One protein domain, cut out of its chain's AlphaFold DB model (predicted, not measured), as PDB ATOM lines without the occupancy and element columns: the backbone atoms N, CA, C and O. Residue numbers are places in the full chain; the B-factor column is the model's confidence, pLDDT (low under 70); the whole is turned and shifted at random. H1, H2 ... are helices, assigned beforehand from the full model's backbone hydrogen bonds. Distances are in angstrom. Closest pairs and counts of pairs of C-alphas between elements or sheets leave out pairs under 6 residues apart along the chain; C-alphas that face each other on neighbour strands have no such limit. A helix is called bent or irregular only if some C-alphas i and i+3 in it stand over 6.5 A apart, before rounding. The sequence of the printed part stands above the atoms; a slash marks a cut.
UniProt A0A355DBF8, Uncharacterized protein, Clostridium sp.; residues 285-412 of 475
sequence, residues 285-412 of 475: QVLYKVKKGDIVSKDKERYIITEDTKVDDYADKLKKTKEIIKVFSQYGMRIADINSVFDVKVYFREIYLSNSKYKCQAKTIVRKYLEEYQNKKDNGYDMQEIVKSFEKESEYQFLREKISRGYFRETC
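Overview. This is residues 285 to 412 of the 475 residues of an uncharacterized protein of Clostridium sp. (UniProt A0A355DBF8). The longest helix, H6, runs along one side of a small cluster of crossed helices with H3 in its core; H1, H2, H4 and H6 pack on H3. H4 meets H6 in a V and leads away to little H5 at one end of the long axis, with H1 towards the other. The printed part has 128 residues with six named helices, H1 to H6 in order, and no named strand: all helix. It is compact, with a radius of gyration of the C-alphas of 14.6 A and spans of 44 by 31 by 28 A.

Along the chain. Find C-alpha 393 at (-2.830, 39.708, 59.450), where H6, residues 393 to 411, begins; it runs 26.8 A from first to last C-alpha and ends with C-alpha 411 at (3.024, 43.381, 33.543). H4 is residues 362 to 378, 24.1 A; H2 is 314 to 327, 20.2 A; H3 is 341 to 353, 16.1 A. H1, residues 298 to 306, begins at (22.699, 32.855, 35.770) and is only just irregular, C-alphas 299 and 302 being 6.7 A apart. H5 is residues 383 to 387.

Arrangement. Start at Gly 406: H6 touches H3, closest C-alphas Val 346 and Gly 406, 5.3 A, at a steep tilt of 55 degrees, opposite ways. With residues 395 to 399 alone, H6 touches residues 362 to 365 of H4, closest C-alphas Ala 362 and Leu 399, 6.1 A. H2 touches H3, closest C-alphas Thr 321 and Phe 348, 5.8 A; H1 touches H3, Ile 305 and Lys 345, 4.5 A; H5 touches H4, Tyr 373 and Ile 386, 5.9 A. H1 and H6 are apart. O i to N i+4 pairs are within hydrogen-bond range throughout H2 to H6, but 3 of 5 in H1.

Size, cuts and confidence. The farthest C-alphas, Val 286 and Asn 379, are 46.1 A apart. The printed part has no cut; the link H2 to H3 is long. Look for pLDDT under 70 at residues 329 to 334, 358 to 359 and 382 to 391.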
ATOM      1  N   GLN A 285      13.143  49.342  32.253       88.25
ATOM      2  CA  GLN A 285      13.809  49.479  30.958       88.25
ATOM      3  C   GLN A 285      13.798  48.135  30.222       88.25
ATOM      4  O   GLN A 285      13.834  47.076  30.848       88.25
ATOM      5  N   VAL A 286      13.777  48.176  28.886       87.94
ATOM      6  CA  VAL A 286      13.640  46.984  28.027       87.94
ATOM      7  C   VAL A 286      14.653  45.894  28.383       87.94
ATOM      8  O   VAL A 286      14.297  44.723  28.432       87.94
ATOM      9  N   LEU A 287      15.886  46.278  28.706       90.62
ATOM     10  CA  LEU A 287      16.972  45.355  29.033       90.62
ATOM     11  C   LEU A 287      16.821  44.634  30.391       90.62
ATOM     12  O   LEU A 287      17.494  43.634  30.621       90.62
ATOM     13  N   TYR A 288      15.931  45.114  31.268       89.94
ATOM     14  CA  TYR A 288      15.567  44.462  32.533       89.94
ATOM     15  C   TYR A 288      14.187  43.791  32.481       89.94
ATOM     16  O   TYR A 288      13.736  43.240  33.490       89.94
ATOM     17  N   LYS A 289      13.470  43.875  31.353       89.12
ATOM     18  CA  LYS A 289      12.176  43.210  31.199       89.12
ATOM     19  C   LYS A 289      12.388  41.722  30.978       89.12
ATOM     20  O   LYS A 289      13.205  41.311  30.162       89.12
ATOM     21  N   VAL A 290      11.596  40.935  31.686       90.31
ATOM     22  CA  VAL A 290      11.542  39.485  31.552       90.31
ATOM     23  C   VAL A 290      10.074  39.080  31.559       90.31
ATOM     24  O   VAL A 290       9.274  39.664  32.291       90.31
ATOM     25  N   LYS A 291       9.690  38.134  30.709       86.69
ATOM     26  CA  LYS A 291       8.363  37.522  30.737       86.69
ATOM     27  C   LYS A 291       8.410  36.263  31.585       86.69
ATOM     28  O   LYS A 291       9.436  35.602  31.736       86.69
ATOM     29  N   LYS A 292       7.262  35.914  32.152       83.44
ATOM     30  CA  LYS A 292       7.127  34.658  32.879       83.44
ATOM     31  C   LYS A 292       7.384  33.478  31.932       83.44
ATOM     32  O   LYS A 292       6.752  33.398  30.885       83.44
ATOM     33  N   GLY A 293       8.290  32.582  32.325       82.12
ATOM     34  CA  GLY A 293       8.731  31.439  31.515       82.12
ATOM     35  C   GLY A 293      10.011  31.676  30.705       82.12
ATOM     36  O   GLY A 293      10.540  30.719  30.145       82.12
ATOM     37  N   ASP A 294      10.543  32.901  30.672       84.50
ATOM     38  CA  ASP A 294      11.813  33.176  29.998       84.50
ATOM     39  C   ASP A 294      12.981  32.452  30.690       84.50
ATOM     40  O   ASP A 294      13.132  32.490  31.915       84.50
ATOM     41  N   ILE A 295      13.853  31.841  29.885       82.00
ATOM     42  CA  ILE A 295      15.094  31.222  30.359       82.00
ATOM     43  C   ILE A 295      16.196  32.279  30.349       82.00
ATOM     44  O   ILE A 295      16.614  32.761  29.295       82.00
ATOM     45  N   VAL A 296      16.692  32.624  31.534       85.31
ATOM     46  CA  VAL A 296      17.754  33.616  31.724       85.31
ATOM     47  C   VAL A 296      19.014  32.914  32.226       85.31
ATOM     48  O   VAL A 296      18.972  32.135  33.175       85.31
ATOM     49  N   SER A 297      20.163  33.205  31.612       84.00
ATOM     50  CA  SER A 297      21.465  32.729  32.098       84.00
ATOM     51  C   SER A 297      21.763  33.272  33.500       84.00
ATOM     52  O   SER A 297      21.553  34.463  33.739       84.00
ATOM     53  N   LYS A 298      22.354  32.459  34.387       78.31
ATOM     54  CA  LYS A 298      22.699  32.855  35.770       78.31
ATOM     55  C   LYS A 298      23.473  34.177  35.859       78.31
ATOM     56  O   LYS A 298      23.184  34.996  36.727       78.31
ATOM     57  N   ASP A 299      24.378  34.430  34.916       77.56
ATOM     58  CA  ASP A 299      25.198  35.653  34.889       77.56
ATOM     59  C   ASP A 299      24.374  36.926  34.628       77.56
ATOM     60  O   ASP A 299      24.747  38.017  35.053       77.56
ATOM     61  N   LYS A 300      23.215  36.790  33.971       86.44
ATOM     62  CA  LYS A 300      22.274  37.888  33.699       86.44
ATOM     63  C   LYS A 300      21.152  37.985  34.732       86.44
ATOM     64  O   LYS A 300      20.546  39.045  34.854       86.44
ATOM     65  N   GLU A 301      20.888  36.922  35.493       89.31
ATOM     66  CA  GLU A 301      19.811  36.869  36.493       89.31
ATOM     67  C   GLU A 301      19.963  37.993  37.529       89.31
ATOM     68  O   GLU A 301      19.035  38.774  37.733       89.31
ATOM     69  N   ARG A 302      21.161  38.151  38.110       91.88
ATOM     70  CA  ARG A 302      21.441  39.234  39.071       91.88
ATOM     71  C   ARG A 302      21.197  40.611  38.466       91.88
ATOM     72  O   ARG A 302      20.578  41.459  39.106       91.88
ATOM     73  N   TYR A 303      21.683  40.827  37.250       91.88
ATOM     74  CA  TYR A 303      21.571  42.105  36.556       91.88
ATOM     75  C   TYR A 303      20.106  42.484  36.285       91.88
ATOM     76  O   TYR A 303      19.703  43.617  36.532       91.88
ATOM     77  N   ILE A 304      19.279  41.513  35.878       93.25
ATOM     78  CA  ILE A 304      17.838  41.699  35.646       93.25
ATOM     79  C   ILE A 304      17.074  41.930  36.954       93.25
ATOM     80  O   ILE A 304      16.243  42.834  37.025       93.25
ATOM     81  N   ILE A 305      17.349  41.137  37.994       93.38
ATOM     82  CA  ILE A 305      16.649  41.231  39.285       93.38
ATOM     83  C   ILE A 305      16.928  42.572  39.970       93.38
ATOM     84  O   ILE A 305      16.017  43.217  40.491       93.38
ATOM     85  N   THR A 306      18.196  42.986  39.978       91.25
ATOM     86  CA  THR A 306      18.637  44.199  40.684       91.25
ATOM     87  C   THR A 306      18.461  45.472  39.868       91.25
ATOM     88  O   THR A 306      18.515  46.557  40.439       91.25
ATOM     89  N   GLU A 307      18.219  45.359  38.560       91.19
ATOM     90  CA  GLU A 307      18.180  46.493  37.627       91.19
ATOM     91  C   GLU A 307      19.432  47.373  37.751       91.19
ATOM     92  O   GLU A 307      19.341  48.586  37.911       91.19
ATOM     93  N   ASP A 308      20.599  46.717  37.779       89.00
ATOM     94  CA  ASP A 308      21.928  47.324  37.970       89.00
ATOM     95  C   ASP A 308      22.115  48.106  39.289       89.00
ATOM     96  O   ASP A 308      23.086  48.831  39.496       89.00
ATOM     97  N   THR A 309      21.197  47.937  40.243       88.81
ATOM     98  CA  THR A 309      21.342  48.524  41.575       88.81
ATOM     99  C   THR A 309      22.326  47.698  42.398       88.81
ATOM    100  O   THR A 309      22.224  46.472  42.481       88.81
ATOM    101  N   LYS A 310      23.277  48.358  43.068       89.56
ATOM    102  CA  LYS A 310      24.189  47.674  43.990       89.56
ATOM    103  C   LYS A 310      23.408  47.144  45.196       89.56
ATOM    104  O   LYS A 310      22.752  47.905  45.902       89.56
ATOM    105  N   VAL A 311      23.516  45.839  45.445       90.81
ATOM    106  CA  VAL A 311      22.861  45.169  46.575       90.81
ATOM    107  C   VAL A 311      23.875  44.368  47.374       90.81
ATOM    108  O   VAL A 311      24.452  43.406  46.858       90.81
ATOM    109  N   ASP A 312      24.043  44.745  48.637       92.06
ATOM    110  CA  ASP A 312      24.836  43.987  49.606       92.06
ATOM    111  C   ASP A 312      24.110  42.695  49.994       92.06
ATOM    112  O   ASP A 312      22.873  42.645  49.982       92.06
ATOM    113  N   ASP A 313      24.869  41.647  50.312       92.06
ATOM    114  CA  ASP A 313      24.357  40.319  50.687       92.06
ATOM    115  C   ASP A 313      23.335  39.744  49.695       92.06
ATOM    116  O   ASP A 313      22.371  39.072  50.068       92.06
ATOM    117  N   TYR A 314      23.538  40.010  48.398       92.75
ATOM    118  CA  TYR A 314      22.625  39.584  47.335       92.75
ATOM    119  C   TYR A 314      22.288  38.088  47.408       92.75
ATOM    120  O   TYR A 314      21.127  37.718  47.257       92.75
ATOM    121  N   ALA A 315      23.280  37.231  47.672       93.44
ATOM    122  CA  ALA A 315      23.085  35.784  47.739       93.44
ATOM    123  C   ALA A 315      22.129  35.362  48.871       93.44
ATOM    124  O   ALA A 315      21.242  34.539  48.643       93.44
ATOM    125  N   ASP A 316      22.263  35.954  50.063       94.25
ATOM    126  CA  ASP A 316      21.378  35.681  51.204       94.25
ATOM    127  C   ASP A 316      19.959  36.203  50.944       94.25
ATOM    128  O   ASP A 316      18.976  35.480  51.118       94.25
ATOM    129  N   LYS A 317      19.844  37.432  50.424       95.56
ATOM    130  CA  LYS A 317      18.552  38.023  50.048       95.56
ATOM    131  C   LYS A 317      17.838  37.197  48.981       95.56
ATOM    132  O   LYS A 317      16.648  36.939  49.109       95.56
ATOM    133  N   LEU A 318      18.562  36.721  47.968       94.62
ATOM    134  CA  LEU A 318      18.010  35.872  46.911       94.62
ATOM    135  C   LEU A 318      17.505  34.538  47.473       94.62
ATOM    136  O   LEU A 318      16.430  34.076  47.086       94.62
ATOM    137  N   LYS A 319      18.254  33.928  48.400       94.12
ATOM    138  CA  LYS A 319      17.839  32.701  49.088       94.12
ATOM    139  C   LYS A 319      16.520  32.919  49.840       94.12
ATOM    140  O   LYS A 319      15.564  32.186  49.596       94.12
ATOM    141  N   LYS A 320      16.437  33.974  50.656       93.06
ATOM    142  CA  LYS A 320      15.223  34.345  51.405       93.06
ATOM    143  C   LYS A 320      14.047  34.693  50.492       93.06
ATOM    144  O   LYS A 320      12.919  34.296  50.773       93.06
ATOM    145  N   THR A 321      14.292  35.361  49.360       94.44
ATOM    146  CA  THR A 321      13.272  35.589  48.323       94.44
ATOM    147  C   THR A 321      12.696  34.272  47.805       94.44
ATOM    148  O   THR A 321      11.483  34.127  47.691       94.44
ATOM    149  N   LYS A 322      13.542  33.283  47.507       92.50
ATOM    150  CA  LYS A 322      13.067  31.975  47.036       92.50
ATOM    151  C   LYS A 322      12.313  31.216  48.129       92.50
ATOM    152  O   LYS A 322      11.343  30.531  47.820       92.50
ATOM    153  N   GLU A 323      12.712  31.346  49.390       89.62
ATOM    154  CA  GLU A 323      11.995  30.754  50.528       89.62
ATOM    155  C   GLU A 323      10.599  31.360  50.704       89.62
ATOM    156  O   GLU A 323       9.623  30.613  50.761       89.62
ATOM    157  N   ILE A 324      10.470  32.691  50.687       87.81
ATOM    158  CA  ILE A 324       9.157  33.335  50.817       87.81
ATOM    159  C   ILE A 324       8.254  33.052  49.606       87.81
ATOM    160  O   ILE A 324       7.051  32.887  49.779       87.81
ATOM    161  N   ILE A 325       8.805  32.894  48.394       88.94
ATOM    162  CA  ILE A 325       8.021  32.478  47.216       88.94
ATOM    163  C   ILE A 325       7.437  31.075  47.402       88.94
ATOM    164  O   ILE A 325       6.302  30.852  47.002       88.94
ATOM    165  N   LYS A 326       8.152  30.128  48.025       80.81
ATOM    166  CA  LYS A 326       7.591  28.784  48.290       80.81
ATOM    167  C   LYS A 326       6.348  28.860  49.171       80.81
ATOM    168  O   LYS A 326       5.384  28.134  48.940       80.81
ATOM    169  N   VAL A 327       6.377  29.764  50.142       73.88
ATOM    170  CA  VAL A 327       5.282  30.004  51.079       73.88
ATOM    171  C   VAL A 327       4.122  30.735  50.396       73.88
ATOM    172  O   VAL A 327       2.975  30.326  50.530       73.88
ATOM    173  N   PHE A 328       4.413  31.767  49.603       72.25
ATOM    174  CA  PHE A 328       3.430  32.557  48.846       72.25
ATOM    175  C   PHE A 328       3.168  32.006  47.433       72.25
ATOM    176  O   PHE A 328       2.736  32.733  46.536       72.25
ATOM    177  N   SER A 329       3.436  30.716  47.212       64.75
ATOM    178  CA  SER A 329       3.470  30.111  45.873       64.75
ATOM    179  C   SER A 329       2.114  30.123  45.168       64.75
ATOM    180  O   SER A 329       2.067  30.124  43.940       64.75
ATOM    181  N   GLN A 330       1.014  30.194  45.921       58.44
ATOM    182  CA  GLN A 330      -0.339  30.379  45.404       58.44
ATOM    183  C   GLN A 330      -0.936  31.662  45.983       58.44
ATOM    184  O   GLN A 330      -1.514  31.658  47.066       58.44
ATOM    185  N   TYR A 331      -0.821  32.775  45.258       51.09
ATOM    186  CA  TYR A 331      -1.389  34.043  45.712       51.09
ATOM    187  C   TYR A 331      -2.224  34.721  44.625       51.09
ATOM    188  O   TYR A 331      -1.760  34.942  43.512       51.09
ATOM    189  N   GLY A 332      -3.489  35.038  44.927       46.22
ATOM    190  CA  GLY A 332      -4.420  35.611  43.945       46.22
ATOM    191  C   GLY A 332      -4.607  34.726  42.702       46.22
ATOM    192  O   GLY A 332      -4.794  35.253  41.609       46.22
ATOM    193  N   MET A 333      -4.486  33.395  42.857       44.66
ATOM    194  CA  MET A 333      -4.383  32.391  41.774       44.66
ATOM    195  C   MET A 333      -3.156  32.541  40.861       44.66
ATOM    196  O   MET A 333      -3.055  31.861  39.841       44.66
ATOM    197  N   ARG A 334      -2.198  33.401  41.217       59.94
ATOM    198  CA  ARG A 334      -0.878  33.425  40.595       59.94
ATOM    199  C   ARG A 334      -0.061  32.307  41.214       59.94
ATOM    200  O   ARG A 334       0.127  32.262  42.427       59.94
ATOM    201  N   ILE A 335       0.409  31.417  40.355       73.00
ATOM    202  CA  ILE A 335       1.372  30.385  40.720       73.00
ATOM    203  C   ILE A 335       2.749  31.029  40.621       73.00
ATOM    204  O   ILE A 335       3.242  31.207  39.510       73.00
ATOM    205  N   ALA A 336       3.324  31.478  41.731       83.19
ATOM    206  CA  ALA A 336       4.680  32.019  41.739       83.19
ATOM    207  C   ALA A 336       5.689  30.864  41.744       83.19
ATOM    208  O   ALA A 336       5.532  29.905  42.499       83.19
ATOM    209  N   ASP A 337       6.717  30.953  40.900       86.19
ATOM    210  CA  ASP A 337       7.750  29.920  40.798       86.19
ATOM    211  C   ASP A 337       9.109  30.473  41.239       86.19
ATOM    212  O   ASP A 337       9.563  31.519  40.777       86.19
ATOM    213  N   ILE A 338       9.796  29.738  42.114       88.44
ATOM    214  CA  ILE A 338      11.157  30.051  42.570       88.44
ATOM    215  C   ILE A 338      12.192  30.054  41.437       88.44
ATOM    216  O   ILE A 338      13.274  30.624  41.600       88.44
ATOM    217  N   ASN A 339      11.885  29.383  40.327       88.81
ATOM    218  CA  ASN A 339      12.738  29.287  39.146       88.81
ATOM    219  C   ASN A 339      12.404  30.353  38.093       88.81
ATOM    220  O   ASN A 339      13.164  30.551  37.149       88.81
ATOM    221  N   SER A 340      11.289  31.065  38.260       91.06
ATOM    222  CA  SER A 340      10.884  32.159  37.386       91.06
ATOM    223  C   SER A 340      11.633  33.426  37.787       91.06
ATOM    224  O   SER A 340      11.341  34.038  38.814       91.06
ATOM    225  N   VAL A 341      12.594  33.859  36.961       93.44
ATOM    226  CA  VAL A 341      13.336  35.119  37.187       93.44
ATOM    227  C   VAL A 341      12.386  36.308  37.300       93.44
ATOM    228  O   VAL A 341      12.640  37.226  38.071       93.44
ATOM    229  N   PHE A 342      11.260  36.257  36.591       92.56
ATOM    230  CA  PHE A 342      10.181  37.227  36.706       92.56
ATOM    231  C   PHE A 342       9.600  37.306  38.128       92.56
ATOM    232  O   PHE A 342       9.559  38.386  38.716       92.56
ATOM    233  N   ASP A 343       9.197  36.172  38.709       92.12
ATOM    234  CA  ASP A 343       8.602  36.142  40.051       92.12
ATOM    235  C   ASP A 343       9.646  36.493  41.120       92.12
ATOM    236  O   ASP A 343       9.393  37.314  42.005       92.12
ATOM    237  N   VAL A 344      10.865  35.960  40.989       94.25
ATOM    238  CA  VAL A 344      11.986  36.293  41.876       94.25
ATOM    239  C   VAL A 344      12.299  37.789  41.833       94.25
ATOM    240  O   VAL A 344      12.470  38.395  42.890       94.25
ATOM    241  N   LYS A 345      12.324  38.409  40.647       94.38
ATOM    242  CA  LYS A 345      12.548  39.851  40.484       94.38
ATOM    243  C   LYS A 345      11.500  40.667  41.237       94.38
ATOM    244  O   LYS A 345      11.875  41.546  42.011       94.38
ATOM    245  N   VAL A 346      10.215  40.369  41.038       92.94
ATOM    246  CA  VAL A 346       9.113  41.092  41.694       92.94
ATOM    247  C   VAL A 346       9.269  41.048  43.214       92.94
ATOM    248  O   VAL A 346       9.296  42.094  43.863       92.94
ATOM    249  N   TYR A 347       9.446  39.850  43.779       93.88
ATOM    250  CA  TYR A 347       9.585  39.689  45.225       93.88
ATOM    251  C   TYR A 347      10.848  40.355  45.759       93.88
ATOM    252  O   TYR A 347      10.795  41.071  46.757       93.88
ATOM    253  N   PHE A 348      11.985  40.160  45.096       95.12
ATOM    254  CA  PHE A 348      13.251  40.728  45.538       95.12
ATOM    255  C   PHE A 348      13.193  42.259  45.596       95.12
ATOM    256  O   PHE A 348      13.594  42.856  46.599       95.12
ATOM    257  N   ARG A 349      12.663  42.900  44.546       93.19
ATOM    258  CA  ARG A 349      12.554  44.362  44.478       93.19
ATOM    259  C   ARG A 349      11.644  44.916  45.569       93.19
ATOM    260  O   ARG A 349      12.046  45.834  46.281       93.19
ATOM    261  N   GLU A 350      10.457  44.346  45.736       92.81
ATOM    262  CA  GLU A 350       9.476  44.829  46.715       92.81
ATOM    263  C   GLU A 350       9.909  44.577  48.170       92.81
ATOM    264  O   GLU A 350       9.607  45.379  49.058       92.81
ATOM    265  N   ILE A 351      10.662  43.504  48.437       93.00
ATOM    266  CA  ILE A 351      11.136  43.184  49.792       93.00
ATOM    267  C   ILE A 351      12.378  44.002  50.166       93.00
ATOM    268  O   ILE A 351      12.476  44.466  51.307       93.00
ATOM    269  N   TYR A 352      13.334  44.157  49.241       92.88
ATOM    270  CA  TYR A 352      14.679  44.643  49.572       92.88
ATOM    271  C   TYR A 352      15.074  45.978  48.953       92.88
ATOM    272  O   TYR A 352      15.967  46.618  49.508       92.88
ATOM    273  N   LEU A 353      14.476  46.382  47.830       89.38
ATOM    274  CA  LEU A 353      14.835  47.638  47.157       89.38
ATOM    275  C   LEU A 353      13.813  48.753  47.393       89.38
ATOM    276  O   LEU A 353      14.185  49.919  47.398       89.38
ATOM    277  N   SER A 354      12.548  48.398  47.615       82.50
ATOM    278  CA  SER A 354      11.499  49.339  48.009       82.50
ATOM    279  C   SER A 354      11.609  49.694  49.499       82.50
ATOM    280  O   SER A 354      11.785  48.821  50.356       82.50
ATOM    281  N   ASN A 355      11.463  50.981  49.816       78.69
ATOM    282  CA  ASN A 355      11.700  51.560  51.139       78.69
ATOM    283  C   ASN A 355      10.452  51.721  52.024       78.69
ATOM    284  O   ASN A 355      10.598  52.138  53.180       78.69
ATOM    285  N   SER A 356       9.246  51.393  51.543       78.25
ATOM    286  CA  SER A 356       8.010  51.576  52.324       78.25
ATOM    287  C   SER A 356       8.043  50.885  53.681       78.25
ATOM    288  O   SER A 356       8.560  49.773  53.861       78.25
ATOM    289  N   LYS A 357       7.417  51.569  54.639       78.06
ATOM    290  CA  LYS A 357       7.223  51.127  56.015       78.06
ATOM    291  C   LYS A 357       5.739  51.210  56.336       78.06
ATOM    292  O   LYS A 357       5.194  52.305  56.370       78.06
ATOM    293  N   TYR A 358       5.115  50.074  56.620       66.88
ATOM    294  CA  TYR A 358       3.772  50.016  57.188       66.88
ATOM    295  C   TYR A 358       3.874  49.351  58.555       66.88
ATOM    296  O   TYR A 358       3.904  48.128  58.652       66.88
ATOM    297  N   LYS A 359       4.067  50.162  59.606       69.44
ATOM    298  CA  LYS A 359       4.520  49.756  60.958       69.44
ATOM    299  C   LYS A 359       5.941  49.155  60.980       69.44
ATOM    300  O   LYS A 359       6.785  49.616  61.743       69.44
ATOM    301  N   CYS A 360       6.235  48.212  60.087       74.75
ATOM    302  CA  CYS A 360       7.524  47.557  59.880       74.75
ATOM    303  C   CYS A 360       7.942  47.601  58.395       74.75
ATOM    304  O   CYS A 360       7.137  47.861  57.501       74.75
ATOM    305  N   GLN A 361       9.224  47.347  58.116       83.81
ATOM    306  CA  GLN A 361       9.717  47.154  56.743       83.81
ATOM    307  C   GLN A 361       9.416  45.736  56.248       83.81
ATOM    308  O   GLN A 361       9.522  44.784  57.021       83.81
ATOM    309  N   ALA A 362       9.163  45.583  54.943       87.88
ATOM    310  CA  ALA A 362       8.906  44.283  54.311       87.88
ATOM    311  C   ALA A 362      10.011  43.254  54.609       87.88
ATOM    312  O   ALA A 362       9.717  42.137  55.025       87.88
ATOM    313  N   LYS A 363      11.291  43.648  54.513       89.69
ATOM    314  CA  LYS A 363      12.424  42.779  54.882       89.69
ATOM    315  C   LYS A 363      12.366  42.266  56.325       89.69
ATOM    316  O   LYS A 363      12.802  41.152  56.590       89.69
ATOM    317  N   THR A 364      11.862  43.077  57.257       89.75
ATOM    318  CA  THR A 364      11.766  42.712  58.676       89.75
ATOM    319  C   THR A 364      10.640  41.712  58.882       89.75
ATOM    320  O   THR A 364      10.851  40.722  59.572       89.75
ATOM    321  N   ILE A 365       9.493  41.946  58.240       87.38
ATOM    322  CA  ILE A 365       8.343  41.035  58.243       87.38
ATOM    323  C   ILE A 365       8.752  39.672  57.672       87.38
ATOM    324  O   ILE A 365       8.580  38.654  58.329       87.38
ATOM    325  N   VAL A 366       9.387  39.652  56.494       88.94
ATOM    326  CA  VAL A 366       9.856  38.410  55.854       88.94
ATOM    327  C   VAL A 366      10.872  37.679  56.729       88.94
ATOM    328  O   VAL A 366      10.790  36.465  56.868       88.94
ATOM    329  N   ARG A 367      11.820  38.400  57.342       90.06
ATOM    330  CA  ARG A 367      12.803  37.792  58.244       90.06
ATOM    331  C   ARG A 367      12.126  37.119  59.440       90.06
ATOM    332  O   ARG A 367      12.393  35.948  59.672       90.06
ATOM    333  N   LYS A 368      11.254  37.842  60.154       88.06
ATOM    334  CA  LYS A 368      10.496  37.298  61.292       88.06
ATOM    335  C   LYS A 368       9.689  36.069  60.885       88.06
ATOM    336  O   LYS A 368       9.786  35.034  61.525       88.06
ATOM    337  N   TYR A 369       8.957  36.179  59.776       86.19
ATOM    338  CA  TYR A 369       8.149  35.089  59.252       86.19
ATOM    339  C   TYR A 369       8.991  33.840  58.971       86.19
ATOM    340  O   TYR A 369       8.625  32.750  59.386       86.19
ATOM    341  N   LEU A 370      10.130  33.977  58.282       87.25
ATOM    342  CA  LEU A 370      10.994  32.835  57.966       87.25
ATOM    343  C   LEU A 370      11.647  32.231  59.220       87.25
ATOM    344  O   LEU A 370      11.792  31.013  59.292       87.25
ATOM    345  N   GLU A 371      12.007  33.056  60.209       87.25
ATOM    346  CA  GLU A 371      12.491  32.594  61.519       87.25
ATOM    347  C   GLU A 371      11.409  31.769  62.241       87.25
ATOM    348  O   GLU A 371      11.676  30.656  62.691       87.25
ATOM    349  N   GLU A 372      10.168  32.257  62.290       81.81
ATOM    350  CA  GLU A 372       9.035  31.538  62.889       81.81
ATOM    351  C   GLU A 372       8.653  30.273  62.115       81.81
ATOM    352  O   GLU A 372       8.401  29.231  62.721       81.81
ATOM    353  N   TYR A 373       8.646  30.347  60.784       81.25
ATOM    354  CA  TYR A 373       8.409  29.216  59.892       81.25
ATOM    355  C   TYR A 373       9.406  28.091  60.177       81.25
ATOM    356  O   TYR A 373       9.012  26.939  60.361       81.25
ATOM    357  N   GLN A 374      10.696  28.430  60.251       82.06
ATOM    358  CA  GLN A 374      11.758  27.469  60.513       82.06
ATOM    359  C   GLN A 374      11.644  26.893  61.929       82.06
ATOM    360  O   GLN A 374      11.671  25.677  62.085       82.06
ATOM    361  N   ASN A 375      11.395  27.735  62.937       83.12
ATOM    362  CA  ASN A 375      11.187  27.280  64.310       83.12
ATOM    363  C   ASN A 375      10.004  26.306  64.422       83.12
ATOM    364  O   ASN A 375      10.128  25.259  65.051       83.12
ATOM    365  N   LYS A 376       8.849  26.605  63.815       80.31
ATOM    366  CA  LYS A 376       7.686  25.699  63.853       80.31
ATOM    367  C   LYS A 376       7.951  24.401  63.095       80.31
ATOM    368  O   LYS A 376       7.577  23.330  63.565       80.31
ATOM    369  N   LYS A 377       8.640  24.479  61.956       79.50
ATOM    370  CA  LYS A 377       9.061  23.297  61.202       79.50
ATOM    371  C   LYS A 377       9.976  22.392  62.031       79.50
ATOM    372  O   LYS A 377       9.758  21.185  62.064       79.50
ATOM    373  N   ASP A 378      10.954  22.969  62.723       84.56
ATOM    374  CA  ASP A 378      11.906  22.223  63.554       84.56
ATOM    375  C   ASP A 378      11.239  21.603  64.794       84.56
ATOM    376  O   ASP A 378      11.689  20.572  65.287       84.56
ATOM    377  N   ASN A 379      10.118  22.173  65.247       83.00
ATOM    378  CA  ASN A 379       9.292  21.645  66.337       83.00
ATOM    379  C   ASN A 379       8.177  20.678  65.876       83.00
ATOM    380  O   ASN A 379       7.345  20.283  66.689       83.00
ATOM    381  N   GLY A 380       8.143  20.282  64.597       78.50
ATOM    382  CA  GLY A 380       7.242  19.232  64.100       78.50
ATOM    383  C   GLY A 380       5.780  19.642  63.885       78.50
ATOM    384  O   GLY A 380       4.919  18.766  63.820       78.50
ATOM    385  N   TYR A 381       5.486  20.940  63.768       74.50
ATOM    386  CA  TYR A 381       4.137  21.422  63.442       74.50
ATOM    387  C   TYR A 381       3.714  20.996  62.025       74.50
ATOM    388  O   TYR A 381       4.553  20.853  61.132       74.50
ATOM    389  N   ASP A 382       2.408  20.831  61.792       69.31
ATOM    390  CA  ASP A 382       1.895  20.538  60.450       69.31
ATOM    391  C   ASP A 382       2.114  21.740  59.511       69.31
ATOM    392  O   ASP A 382       1.965  22.903  59.892       69.31
ATOM    393  N   MET A 383       2.432  21.469  58.245       62.81
ATOM    394  CA  MET A 383       2.669  22.481  57.212       62.81
ATOM    395  C   MET A 383       1.498  23.459  57.066       62.81
ATOM    396  O   MET A 383       1.726  24.635  56.779       62.81
ATOM    397  N   GLN A 384       0.257  23.018  57.296       60.31
ATOM    398  CA  GLN A 384      -0.908  23.906  57.261       60.31
ATOM    399  C   GLN A 384      -0.928  24.920  58.419       60.31
ATOM    400  O   GLN A 384      -1.318  26.072  58.218       60.31
ATOM    401  N   GLU A 385      -0.459  24.537  59.608       58.06
ATOM    402  CA  GLU A 385      -0.319  25.434  60.767       58.06
ATOM    403  C   GLU A 385       0.900  26.355  60.635       58.06
ATOM    404  O   GLU A 385       0.890  27.505  61.086       58.06
ATOM    405  N   ILE A 386       1.946  25.870  59.963       56.75
ATOM    406  CA  ILE A 386       3.157  26.633  59.670       56.75
ATOM    407  C   ILE A 386       2.881  27.734  58.632       56.75
ATOM    408  O   ILE A 386       3.411  28.832  58.766       56.75
ATOM    409  N   VAL A 387       2.047  27.504  57.610       54.97
ATOM    410  CA  VAL A 387       1.757  28.521  56.573       54.97
ATOM    411  C   VAL A 387       0.944  29.703  57.128       54.97
ATOM    412  O   VAL A 387       1.163  30.838  56.708       54.97
ATOM    413  N   LYS A 388       0.097  29.483  58.143       56.41
ATOM    414  CA  LYS A 388      -0.703  30.524  58.827       56.41
ATOM    415  C   LYS A 388       0.093  31.365  59.850       56.41
ATOM    416  O   LYS A 388      -0.488  31.943  60.760       56.41
ATOM    417  N   SER A 389       1.421  31.418  59.747       54.69
ATOM    418  CA  SER A 389       2.321  31.928  60.796       54.69
ATOM    419  C   SER A 389       2.624  33.425  60.775       54.69
ATOM    420  O   SER A 389       3.489  33.850  61.528       54.69
ATOM    421  N   PHE A 390       1.950  34.252  59.973       65.56
ATOM    422  CA  PHE A 390       2.130  35.693  60.155       65.56
ATOM    423  C   PHE A 390       1.694  36.089  61.566       65.56
ATOM    424  O   PHE A 390       0.554  35.838  61.948       65.56
ATOM    425  N   GLU A 391       2.595  36.735  62.316       66.56
ATOM    426  CA  GLU A 391       2.314  37.273  63.655       66.56
ATOM    427  C   GLU A 391       1.049  38.152  63.623       66.56
ATOM    428  O   GLU A 391       0.275  38.194  64.582       66.56
ATOM    429  N   LYS A 392       0.842  38.857  62.499       72.56
ATOM    430  CA  LYS A 392      -0.240  39.816  62.272       72.56
ATOM    431  C   LYS A 392      -0.800  39.712  60.857       72.56
ATOM    432  O   LYS A 392      -0.048  39.738  59.881       72.56
ATOM    433  N   GLU A 393      -2.125  39.703  60.740       76.06
ATOM    434  CA  GLU A 393      -2.830  39.708  59.450       76.06
ATOM    435  C   GLU A 393      -2.485  40.959  58.623       76.06
ATOM    436  O   GLU A 393      -2.312  40.875  57.407       76.06
ATOM    437  N   SER A 394      -2.283  42.119  59.260       79.00
ATOM    438  CA  SER A 394      -1.883  43.331  58.532       79.00
ATOM    439  C   SER A 394      -0.488  43.237  57.900       79.00
ATOM    440  O   SER A 394      -0.252  43.812  56.836       79.00
ATOM    441  N   GLU A 395       0.443  42.493  58.508       84.88
ATOM    442  CA  GLU A 395       1.787  42.288  57.956       84.88
ATOM    443  C   GLU A 395       1.728  41.415  56.701       84.88
ATOM    444  O   GLU A 395       2.380  41.726  55.698       84.88
ATOM    445  N   TYR A 396       0.887  40.375  56.732       82.81
ATOM    446  CA  TYR A 396       0.560  39.581  55.553       82.81
ATOM    447  C   TYR A 396      -0.039  40.463  54.454       82.81
ATOM    448  O   TYR A 396       0.484  40.493  53.339       82.81
ATOM    449  N   GLN A 397      -1.086  41.233  54.764       84.44
ATOM    450  CA  GLN A 397      -1.755  42.120  53.804       84.44
ATOM    451  C   GLN A 397      -0.806  43.168  53.206       84.44
ATOM    452  O   GLN A 397      -0.862  43.428  52.003       84.44
ATOM    453  N   PHE A 398       0.103  43.731  54.004       88.94
ATOM    454  CA  PHE A 398       1.089  44.699  53.531       88.94
ATOM    455  C   PHE A 398       2.076  44.071  52.552       88.94
ATOM    456  O   PHE A 398       2.248  44.581  51.443       88.94
ATOM    457  N   LEU A 399       2.698  42.945  52.924       88.44
ATOM    458  CA  LEU A 399       3.635  42.244  52.044       88.44
ATOM    459  C   LEU A 399       2.947  41.844  50.736       88.44
ATOM    460  O   LEU A 399       3.464  42.073  49.644       88.44
ATOM    461  N   ARG A 400       1.738  41.310  50.854       86.38
ATOM    462  CA  ARG A 400       0.888  40.895  49.748       86.38
ATOM    463  C   ARG A 400       0.598  42.028  48.759       86.38
ATOM    464  O   ARG A 400       0.778  41.848  47.553       86.38
ATOM    465  N   GLU A 401       0.181  43.198  49.238       90.00
ATOM    466  CA  GLU A 401      -0.090  44.340  48.358       90.00
ATOM    467  C   GLU A 401       1.185  44.948  47.763       90.00
ATOM    468  O   GLU A 401       1.147  45.384  46.610       90.00
ATOM    469  N   LYS A 402       2.330  44.890  48.463       91.12
ATOM    470  CA  LYS A 402       3.634  45.233  47.865       91.12
ATOM    471  C   LYS A 402       3.954  44.354  46.667       91.12
ATOM    472  O   LYS A 402       4.214  44.862  45.581       91.12
ATOM    473  N   ILE A 403       3.872  43.035  46.840       90.06
ATOM    474  CA  ILE A 403       4.100  42.075  45.755       90.06
ATOM    475  C   ILE A 403       3.133  42.331  44.592       90.06
ATOM    476  O   ILE A 403       3.550  42.378  43.434       90.06
ATOM    477  N   SER A 404       1.850  42.549  44.891       87.94
ATOM    478  CA  SER A 404       0.832  42.883  43.890       87.94
ATOM    479  C   SER A 404       1.225  44.112  43.064       87.94
ATOM    480  O   SER A 404       1.256  44.031  41.835       87.94
ATOM    481  N   ARG A 405       1.618  45.212  43.722       90.19
ATOM    482  CA  ARG A 405       2.113  46.443  43.085       90.19
ATOM    483  C   ARG A 405       3.342  46.194  42.204       90.19
ATOM    484  O   ARG A 405       3.392  46.687  41.077       90.19
ATOM    485  N   GLY A 406       4.290  45.383  42.672       90.56
ATOM    486  CA  GLY A 406       5.469  44.997  41.894       90.56
ATOM    487  C   GLY A 406       5.098  44.277  40.594       90.56
ATOM    488  O   GLY A 406       5.628  44.593  39.532       90.56
ATOM    489  N   TYR A 407       4.108  43.383  40.630       88.88
ATOM    490  CA  TYR A 407       3.586  42.777  39.404       88.88
ATOM    491  C   TYR A 407       2.912  43.795  38.479       88.88
ATOM    492  O   TYR A 407       3.130  43.726  37.274       88.88
ATOM    493  N   PHE A 408       2.131  44.748  39.009       88.31
ATOM    494  CA  PHE A 408       1.545  45.815  38.186       88.31
ATOM    495  C   PHE A 408       2.611  46.580  37.413       88.31
ATOM    496  O   PHE A 408       2.413  46.835  36.232       88.31
ATOM    497  N   ARG A 409       3.743  46.887  38.049       88.88
ATOM    498  CA  ARG A 409       4.883  47.539  37.396       88.88
ATOM    499  C   ARG A 409       5.470  46.696  36.258       88.88
ATOM    500  O   ARG A 409       5.878  47.245  35.238       88.88
ATOM    501  N   GLU A 410       5.574  45.380  36.437       87.06
ATOM    502  CA  GLU A 410       6.211  44.511  35.441       87.06
ATOM    503  C   GLU A 410       5.275  44.120  34.283       87.06
ATOM    504  O   GLU A 410       5.736  43.990  33.148       87.06
ATOM    505  N   THR A 411       3.976  43.920  34.538       79.81
ATOM    506  CA  THR A 411       3.024  43.381  33.543       79.81
ATOM    507  C   THR A 411       2.049  44.398  32.982       79.81
ATOM    508  O   THR A 411       1.423  44.143  31.954       79.81
ATOM    509  N   CYS A 412       1.833  45.500  33.687       72.88
ATOM    510  CA  CYS A 412       0.751  46.430  33.414       72.88
ATOM    511  C   CYS A 412       1.239  47.874  33.519       72.88
ATOM    512  O   CYS A 412       2.412  48.165  33.729       72.88
TER     513      CYS A 412